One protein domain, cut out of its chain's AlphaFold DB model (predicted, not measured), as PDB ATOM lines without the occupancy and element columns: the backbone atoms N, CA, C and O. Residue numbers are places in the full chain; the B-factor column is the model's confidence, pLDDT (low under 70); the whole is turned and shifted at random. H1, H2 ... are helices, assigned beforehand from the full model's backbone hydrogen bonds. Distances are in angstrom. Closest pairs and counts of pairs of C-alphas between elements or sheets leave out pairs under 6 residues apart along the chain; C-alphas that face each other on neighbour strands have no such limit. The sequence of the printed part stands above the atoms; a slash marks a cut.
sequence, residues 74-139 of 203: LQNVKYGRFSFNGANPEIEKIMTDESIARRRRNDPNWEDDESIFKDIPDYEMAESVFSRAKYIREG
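AT A GLANCE: This is residues 74 to 139 of the 203 residues of an uncharacterized protein of Panagrellus redivivus (UniProt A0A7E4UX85). What shape does the backbone make? It is an open, extended chain: residues 74 to 88 come first with no named element, the chain then folds back into the long helix H1, and beyond the one-turn helix H2 a second long helix, H3, sticks out as a free arm far from H1. No two of these helices pack on each other. What is it made of? The printed part has 66 residues with three named helices, in the order H1, H2, H3, and no named strand; its class is all helix. How spread out is it? The whole is extended, with a radius of gyration of the C-alphas of 16.8 A, and only just elongated, with spans of 44 by 29 by 22 A.

HOW THE PARTS SIT: Do the first two helices touch? H1, residues 89 to 106, and H2, residues 114 to 117, are apart, joined by a short link of 7 residues. Where does the last helix stand? H3, residues 122 to 137, is apart from H2, though a tight link of 4 residues joins them. H3 is apart from H1 too. What do the backbone N and O atoms show? In H1 and H3 every O i to N i+4 pair is within hydrogen-bond range. H2, with four residues, is too short for such a pair, and its one O i to N i+3 pair is within range.

IN THESE COORDINATES: Where does the printed part begin? C-alpha 74 is at (164.207, 142.976, 79.981), and residues 74 to 88 lie 13 to 22 A, by their C-alphas, from the mean of all C-alphas. Where does H1 run? It goes from Pro 89, C-alpha at (141.086, 151.646, 94.999), to Asn 106, C-alpha at (153.673, 135.984, 78.444), 26.0 A from first to last C-alpha. Where are the other two? H2 runs from Glu 114 to Phe 117, 5.9 A. H3 runs from Asp 122 to Arg 137, 22.5 A, with C-alpha 137 at (159.269, 112.929, 105.603).

THE WHOLE: How large is it? The two C-alphas farthest apart in the domain are those of Glu 90 and Glu 138, at 47.4 A. Which stretches stand free? Residues 85 to 90 do, and so do residues 118 to 139, of which 122 to 137 belong to H3. Without them the body of 38 residues spans 28 by 27 by 11 A. Is there a cut or a long link? The printed part has no cut, and neither link between helices is long. Where is confidence low? The mean pLDDT of the printed part is 78.5, and residues 74 to 77, 111 to 117 and 137 of this predicted model are under 70.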
ATOM      1  N   LEU A  74     163.063 143.802  79.578       63.91
ATOM      2  CA  LEU A  74     164.207 142.976  79.981       63.91
ATOM      3  C   LEU A  74     164.163 142.591  81.460       63.91
ATOM      4  O   LEU A  74     164.650 141.533  81.857       63.91
ATOM      5  N   GLN A  75     163.600 143.463  82.287       65.62
ATOM      6  CA  GLN A  75     163.466 143.270  83.717       65.62
ATOM      7  C   GLN A  75     161.971 143.202  84.031       65.62
ATOM      8  O   GLN A  75     161.212 144.059  83.594       65.62
ATOM      9  N   ASN A  76     161.535 142.189  84.790       67.88
ATOM     10  CA  ASN A  76     160.141 141.992  85.216       67.88
ATOM     11  C   ASN A  76     159.680 143.087  86.208       67.88
ATOM     12  O   ASN A  76     159.288 142.806  87.342       67.88
ATOM     13  N   VAL A  77     159.768 144.358  85.812       69.88
ATOM     14  CA  VAL A  77     159.522 145.530  86.651       69.88
ATOM     15  C   VAL A  77     158.027 145.739  86.756       69.88
ATOM     16  O   VAL A  77     157.372 146.009  85.755       69.88
ATOM     17  N   LYS A  78     157.482 145.613  87.961       71.38
ATOM     18  CA  LYS A  78     156.065 145.860  88.248       71.38
ATOM     19  C   LYS A  78     155.681 147.329  87.968       71.38
ATOM     20  O   LYS A  78     156.545 148.202  87.943       71.38
ATOM     21  N   TYR A  79     154.390 147.592  87.759       71.81
ATOM     22  CA  TYR A  79     153.849 148.934  87.504       71.81
ATOM     23  C   TYR A  79     154.295 149.951  88.563       71.81
ATOM     24  O   TYR A  79     154.129 149.704  89.741       71.81
ATOM     25  N   GLY A  80     154.839 151.108  88.180       79.56
ATOM     26  CA  GLY A  80     155.503 152.016  89.130       79.56
ATOM     27  C   GLY A  80     154.615 152.664  90.207       79.56
ATOM     28  O   GLY A  80     155.153 153.256  91.140       79.56
ATOM     29  N   ARG A  81     153.280 152.581  90.106       86.06
ATOM     30  CA  ARG A  81     152.352 153.117  91.118       86.06
ATOM     31  C   ARG A  81     151.679 151.962  91.852       86.06
ATOM     32  O   ARG A  81     150.993 151.159  91.232       86.06
ATOM     33  N   PHE A  82     151.824 151.922  93.172       87.19
ATOM     34  CA  PHE A  82     151.212 150.899  94.016       87.19
ATOM     35  C   PHE A  82     150.333 151.540  95.081       87.19
ATOM     36  O   PHE A  82     150.678 152.584  95.637       87.19
ATOM     37  N   SER A  83     149.211 150.895  95.362       89.12
ATOM     38  CA  SER A  83     148.372 151.153  96.525       89.12
ATOM     39  C   SER A  83     148.069 149.817  97.186       89.12
ATOM     40  O   SER A  83     148.019 148.789  96.509       89.12
ATOM     41  N   PHE A  84     147.909 149.845  98.504       90.12
ATOM     42  CA  PHE A  84     147.564 148.688  99.315       90.12
ATOM     43  C   PHE A  84     146.472 149.080 100.310       90.12
ATOM     44  O   PHE A  84     146.379 150.243 100.715       90.12
ATOM     45  N   ASN A  85     145.701 148.088 100.751       90.69
ATOM     46  CA  ASN A  85     144.694 148.209 101.807       90.69
ATOM     47  C   ASN A  85     143.631 149.292 101.546       90.69
ATOM     48  O   ASN A  85     143.166 149.939 102.485       90.69
ATOM     49  N   GLY A  86     143.251 149.515 100.287       90.75
ATOM     50  CA  GLY A  86     142.195 150.459  99.932       90.75
ATOM     51  C   GLY A  86     142.586 151.930 100.086       90.75
ATOM     52  O   GLY A  86     141.710 152.791 100.058       90.75
ATOM     53  N   ALA A  87     143.880 152.248 100.227       90.00
ATOM     54  CA  ALA A  87     144.352 153.635 100.285       90.00
ATOM     55  C   ALA A  87     144.025 154.404  98.993       90.00
ATOM     56  O   ALA A  87     143.774 155.611  99.017       90.00
ATOM     57  N   ASN A  88     144.013 153.697  97.861       93.81
ATOM     58  CA  ASN A  88     143.543 154.183  96.577       93.81
ATOM     59  C   ASN A  88     143.008 153.015  95.716       93.81
ATOM     60  O   ASN A  88     143.792 152.349  95.026       93.81
ATOM     61  N   PRO A  89     141.682 152.780  95.707       91.81
ATOM     62  CA  PRO A  89     141.086 151.646  94.999       91.81
ATOM     63  C   PRO A  89     141.249 151.734  93.473       91.81
ATOM     64  O   PRO A  89     141.307 150.708  92.799       91.81
ATOM     65  N   GLU A  90     141.370 152.939  92.907       90.88
ATOM     66  CA  GLU A  90     141.600 153.103  91.465       90.88
ATOM     67  C   GLU A  90     142.988 152.597  91.059       90.88
ATOM     68  O   GLU A  90     143.139 151.934  90.034       90.88
ATOM     69  N   ILE A  91     144.007 152.868  91.881       91.25
ATOM     70  CA  ILE A  91     145.376 152.400  91.630       91.25
ATOM     71  C   ILE A  91     145.495 150.895  91.861       91.25
ATOM     72  O   ILE A  91     146.187 150.229  91.096       91.25
ATOM     73  N   GLU A  92     144.805 150.350  92.863       90.19
ATOM     74  CA  GLU A  92     144.742 148.901  93.088       90.19
ATOM     75  C   GLU A  92     144.146 148.169  91.885       90.19
ATOM     76  O   GLU A  92     144.737 147.201  91.414       90.19
ATOM     77  N   LYS A  93     143.060 148.695  91.311       90.50
ATOM     78  CA  LYS A  93     142.471 148.147  90.087       90.50
ATOM     79  C   LYS A  93     143.433 148.201  88.895       90.50
ATOM     80  O   LYS A  93     143.580 147.229  88.164       90.50
ATOM     81  N   ILE A  94     144.128 149.321  88.700       89.38
ATOM     82  CA  ILE A  94     145.118 149.437  87.615       89.38
ATOM     83  C   ILE A  94     146.258 148.431  87.817       89.38
ATOM     84  O   ILE A  94     146.697 147.788  86.864       89.38
ATOM     85  N   MET A  95     146.719 148.266  89.058       88.81
ATOM     86  CA  MET A  95     147.759 147.303  89.409       88.81
ATOM     87  C   MET A  95     147.328 145.866  89.083       88.81
ATOM     88  O   MET A  95     148.125 145.109  88.520       88.81
ATOM     89  N   THR A  96     146.087 145.484  89.403       86.94
ATOM     90  CA  THR A  96     145.560 144.153  89.073       86.94
ATOM     91  C   THR A  96     145.423 143.970  87.569       86.94
ATOM     92  O   THR A  96     145.946 142.993  87.032       86.94
ATOM     93  N   ASP A  97     144.825 144.938  86.877       88.06
ATOM     94  CA  ASP A  97     144.577 144.869  85.438       88.06
ATOM     95  C   ASP A  97     145.891 144.749  84.649       88.06
ATOM     96  O   ASP A  97     146.011 143.914  83.749       88.06
ATOM     97  N   GLU A  98     146.924 145.519  85.015       87.44
ATOM     98  CA  GLU A  98     148.232 145.418  84.360       87.44
ATOM     99  C   GLU A  98     148.919 144.079  84.652       87.44
ATOM    100  O   GLU A  98     149.559 143.499  83.768       87.44
ATOM    101  N   SER A  99     148.777 143.555  85.872       83.44
ATOM    102  CA  SER A  99     149.352 142.257  86.232       83.44
ATOM    103  C   SER A  99     148.742 141.110  85.415       83.44
ATOM    104  O   SER A  99     149.482 140.259  84.914       83.44
ATOM    105  N   ILE A 100     147.424 141.138  85.196       84.69
ATOM    106  CA  ILE A 100     146.693 140.172  84.367       84.69
ATOM    107  C   ILE A 100     147.094 140.340  82.900       84.69
ATOM    108  O   ILE A 100     147.484 139.373  82.244       84.69
ATOM    109  N   ALA A 101     147.086 141.575  82.390       84.19
ATOM    110  CA  ALA A 101     147.456 141.867  81.009       84.19
ATOM    111  C   ALA A 101     148.884 141.405  80.676       84.19
ATOM    112  O   ALA A 101     149.127 140.878  79.590       84.19
ATOM    113  N   ARG A 102     149.834 141.555  81.609       80.56
ATOM    114  CA  ARG A 102     151.196 141.028  81.441       80.56
ATOM    115  C   ARG A 102     151.245 139.511  81.417       80.56
ATOM    116  O   ARG A 102     151.937 138.961  80.566       80.56
ATOM    117  N   ARG A 103     150.535 138.837  82.325       79.50
ATOM    118  CA  ARG A 103     150.500 137.368  82.341       79.50
ATOM    119  C   ARG A 103     149.960 136.821  81.028       79.50
ATOM    120  O   ARG A 103     150.631 135.998  80.429       79.50
ATOM    121  N   ARG A 104     148.862 137.382  80.517       82.19
ATOM    122  CA  ARG A 104     148.293 136.996  79.215       82.19
ATOM    123  C   ARG A 104     149.237 137.221  78.029       82.19
ATOM    124  O   ARG A 104     149.191 136.469  77.064       82.19
ATOM    125  N   ARG A 105     150.090 138.253  78.069       80.62
ATOM    126  CA  ARG A 105     151.119 138.461  77.028       80.62
ATOM    127  C   ARG A 105     152.201 137.385  77.063       80.62
ATOM    128  O   ARG A 105     152.677 136.985  76.008       80.62
ATOM    129  N   ASN A 106     152.597 136.957  78.260       78.62
ATOM    130  CA  ASN A 106     153.673 135.984  78.444       78.62
ATOM    131  C   ASN A 106     153.187 134.534  78.300       78.62
ATOM    132  O   ASN A 106     153.948 133.685  77.846       78.62
ATOM    133  N   ASP A 107     151.936 134.264  78.667       80.62
ATOM    134  CA  ASP A 107     151.275 132.970  78.551       80.62
ATOM    135  C   ASP A 107     149.855 133.162  77.979       80.62
ATOM    136  O   ASP A 107     148.925 133.520  78.707       80.62
ATOM    137  N   PRO A 108     149.672 132.949  76.664       74.25
ATOM    138  CA  PRO A 108     148.376 133.088  76.004       74.25
ATOM    139  C   PRO A 108     147.323 132.076  76.468       74.25
ATOM    140  O   PRO A 108     146.145 132.278  76.185       74.25
ATOM    141  N   ASN A 109     147.733 130.989  77.132       77.75
ATOM    142  CA  ASN A 109     146.837 129.942  77.620       77.75
ATOM    143  C   ASN A 109     146.499 130.111  79.112       77.75
ATOM    144  O   ASN A 109     145.918 129.217  79.722       77.75
ATOM    145  N   TRP A 110     146.883 131.248  79.701       71.31
ATOM    146  CA  TRP A 110     146.530 131.610  81.065       71.31
ATOM    147  C   TRP A 110     145.027 131.908  81.159       71.31
ATOM    148  O   TRP A 110     144.556 132.939  80.671       71.31
ATOM    149  N   GLU A 111     144.274 131.011  81.795       69.38
ATOM    150  CA  GLU A 111     142.896 131.282  82.198       69.38
ATOM    151  C   GLU A 111     142.907 132.250  83.389       69.38
ATOM    152  O   GLU A 111     143.744 132.136  84.288       69.38
ATOM    153  N   ASP A 112     142.007 133.239  83.380       64.44
ATOM    154  CA  ASP A 112     141.791 134.138  84.517       64.44
ATOM    155  C   ASP A 112     141.231 133.318  85.680       64.44
ATOM    156  O   ASP A 112     140.024 133.218  85.882       64.44
ATOM    157  N   ASP A 113     142.126 132.679  86.422       60.34
ATOM    158  CA  ASP A 113     141.747 131.964  87.617       60.34
ATOM    159  C   ASP A 113     141.430 132.994  88.707       60.34
ATOM    160  O   ASP A 113     142.319 133.607  89.311       60.34
ATOM    161  N   GLU A 114     140.133 133.202  88.944       60.69
ATOM    162  CA  GLU A 114     139.610 134.011  90.048       60.69
ATOM    163  C   GLU A 114     140.125 133.513  91.414       60.69
ATOM    164  O   GLU A 114     140.073 134.254  92.399       60.69
ATOM    165  N   SER A 115     140.691 132.298  91.487       59.75
ATOM    166  CA  SER A 115     141.324 131.762  92.694       59.75
ATOM    167  C   SER A 115     142.538 132.563  93.174       59.75
ATOM    168  O   SER A 115     142.842 132.522  94.364       59.75
ATOM    169  N   ILE A 116     143.201 133.348  92.312       58.72
ATOM    170  CA  ILE A 116     144.350 134.179  92.726       58.72
ATOM    171  C   ILE A 116     143.942 135.221  93.774       58.72
ATOM    172  O   ILE A 116     144.757 135.607  94.611       58.72
ATOM    173  N   PHE A 117     142.691 135.680  93.722       57.81
ATOM    174  CA  PHE A 117     142.145 136.678  94.642       57.81
ATOM    175  C   PHE A 117     141.353 136.059  95.792       57.81
ATOM    176  O   PHE A 117     140.779 136.787  96.599       57.81
ATOM    177  N   LYS A 118     141.282 134.726  95.864       73.25
ATOM    178  CA  LYS A 118     140.552 134.048  96.923       73.25
ATOM    179  C   LYS A 118     141.468 133.888  98.128       73.25
ATOM    180  O   LYS A 118     142.431 133.126  98.084       73.25
ATOM    181  N   ASP A 119     141.147 134.601  99.204       70.19
ATOM    182  CA  ASP A 119     141.799 134.398 100.493       70.19
ATOM    183  C   ASP A 119     141.673 132.924 100.897       70.19
ATOM    184  O   ASP A 119     140.573 132.363 100.948       70.19
ATOM    185  N   ILE A 120     142.818 132.289 101.143       77.25
ATOM    186  CA  ILE A 120     142.886 130.897 101.581       77.25
ATOM    187  C   ILE A 120     142.618 130.895 103.090       77.25
ATOM    188  O   ILE A 120     143.397 131.502 103.830       77.25
ATOM    189  N   PRO A 121     141.552 130.241 103.576       83.88
ATOM    190  CA  PRO A 121     141.281 130.173 105.004       83.88
ATOM    191  C   PRO A 121     142.350 129.340 105.729       83.88
ATOM    192  O   PRO A 121     142.904 128.387 105.176       83.88
ATOM    193  N   ASP A 122     142.605 129.665 107.001       84.25
ATOM    194  CA  ASP A 122     143.702 129.090 107.797       84.25
ATOM    195  C   ASP A 122     143.727 127.552 107.819       84.25
ATOM    196  O   ASP A 122     144.800 126.949 107.855       84.25
ATOM    197  N   TYR A 123     142.561 126.895 107.761       85.75
ATOM    198  CA  TYR A 123     142.482 125.431 107.757       85.75
ATOM    199  C   TYR A 123     143.030 124.808 106.459       85.75
ATOM    200  O   TYR A 123     143.739 123.804 106.526       85.75
ATOM    201  N   GLU A 124     142.780 125.420 105.295       84.44
ATOM    202  CA  GLU A 124     143.323 124.967 104.000       84.44
ATOM    203  C   GLU A 124     144.828 125.237 103.926       84.44
ATOM    204  O   GLU A 124     145.608 124.403 103.451       84.44
ATOM    205  N   MET A 125     145.263 126.382 104.464       82.69
ATOM    206  CA  MET A 125     146.683 126.714 104.556       82.69
ATOM    207  C   MET A 125     147.426 125.687 105.418       82.69
ATOM    208  O   MET A 125     148.454 125.157 104.989       82.69
ATOM    209  N   ALA A 126     146.881 125.350 106.590       82.88
ATOM    210  CA  ALA A 126     147.450 124.349 107.483       82.88
ATOM    211  C   ALA A 126     147.576 122.980 106.796       82.88
ATOM    212  O   ALA A 126     148.645 122.365 106.835       82.88
ATOM    213  N   GLU A 127     146.533 122.519 106.102       84.00
ATOM    214  CA  GLU A 127     146.540 121.230 105.402       84.00
ATOM    215  C   GLU A 127     147.627 121.152 104.317       84.00
ATOM    216  O   GLU A 127     148.319 120.134 104.197       84.00
ATOM    217  N   SER A 128     147.859 122.244 103.580       77.31
ATOM    218  CA  SER A 128     148.929 122.315 102.576       77.31
ATOM    219  C   SER A 128     150.331 122.202 103.196       77.31
ATOM    220  O   SER A 128     151.206 121.500 102.671       77.31
ATOM    221  N   VAL A 129     150.538 122.823 104.364       76.06
ATOM    222  CA  VAL A 129     151.809 122.802 105.101       76.06
ATOM    223  C   VAL A 129     152.064 121.415 105.692       76.06
ATOM    224  O   VAL A 129     153.165 120.874 105.546       76.06
ATOM    225  N   PHE A 130     151.044 120.788 106.286       74.31
ATOM    226  CA  PHE A 130     151.146 119.431 106.828       74.31
ATOM    227  C   PHE A 130     151.355 118.379 105.735       74.31
ATOM    228  O   PHE A 130     152.173 117.469 105.902       74.31
ATOM    229  N   SER A 131     150.686 118.530 104.591       76.12
ATOM    230  CA  SER A 131     150.876 117.654 103.432       76.12
ATOM    231  C   SER A 131     152.310 117.741 102.916       76.12
ATOM    232  O   SER A 131     152.971 116.717 102.736       76.12
ATOM    233  N   ARG A 132     152.859 118.952 102.777       73.25
ATOM    234  CA  ARG A 132     154.261 119.152 102.384       73.25
ATOM    235  C   ARG A 132     155.239 118.539 103.389       73.25
ATOM    236  O   ARG A 132     156.203 117.892 102.978       73.25
ATOM    237  N   ALA A 133     154.980 118.680 104.689       71.50
ATOM    238  CA  ALA A 133     155.793 118.062 105.737       71.50
ATOM    239  C   ALA A 133     155.779 116.524 105.661       71.50
ATOM    240  O   ALA A 133     156.812 115.884 105.878       71.50
ATOM    241  N   LYS A 134     154.638 115.922 105.300       72.56
ATOM    242  CA  LYS A 134     154.511 114.479 105.065       72.56
ATOM    243  C   LYS A 134     155.338 114.022 103.857       72.56
ATOM    244  O   LYS A 134     156.131 113.097 104.000       72.56
ATOM    245  N   TYR A 135     155.253 114.711 102.718       71.12
ATOM    246  CA  TYR A 135     156.024 114.355 101.515       71.12
ATOM    247  C   TYR A 135     157.542 114.538 101.677       71.12
ATOM    248  O   TYR A 135     158.319 113.779 101.096       71.12
ATOM    249  N   ILE A 136     157.983 115.506 102.489       71.69
ATOM    250  CA  ILE A 136     159.401 115.655 102.863       71.69
ATOM    251  C   ILE A 136     159.840 114.486 103.757       71.69
ATOM    252  O   ILE A 136     160.910 113.918 103.544       71.69
ATOM    253  N   ARG A 137     159.003 114.081 104.723       67.31
ATOM    254  CA  ARG A 137     159.269 112.929 105.603       67.31
ATOM    255  C   ARG A 137     159.331 111.608 104.832       67.31
ATOM    256  O   ARG A 137     160.163 110.763 105.141       67.31
ATOM    257  N   GLU A 138     158.482 111.453 103.821       78.38
ATOM    258  CA  GLU A 138     158.448 110.295 102.918       78.38
ATOM    259  C   GLU A 138     159.543 110.354 101.832       78.38
ATOM    260  O   GLU A 138     159.665 109.437 101.023       78.38
ATOM    261  N   GLY A 139     160.378 111.403 101.825       71.25
ATOM    262  CA  GLY A 139     161.524 111.542 100.921       71.25
ATOM    263  C   GLY A 139     161.155 111.838  99.466       71.25
ATOM    264  O   GLY A 139     162.017 111.761  98.592       71.25
TER     265      GLY A 139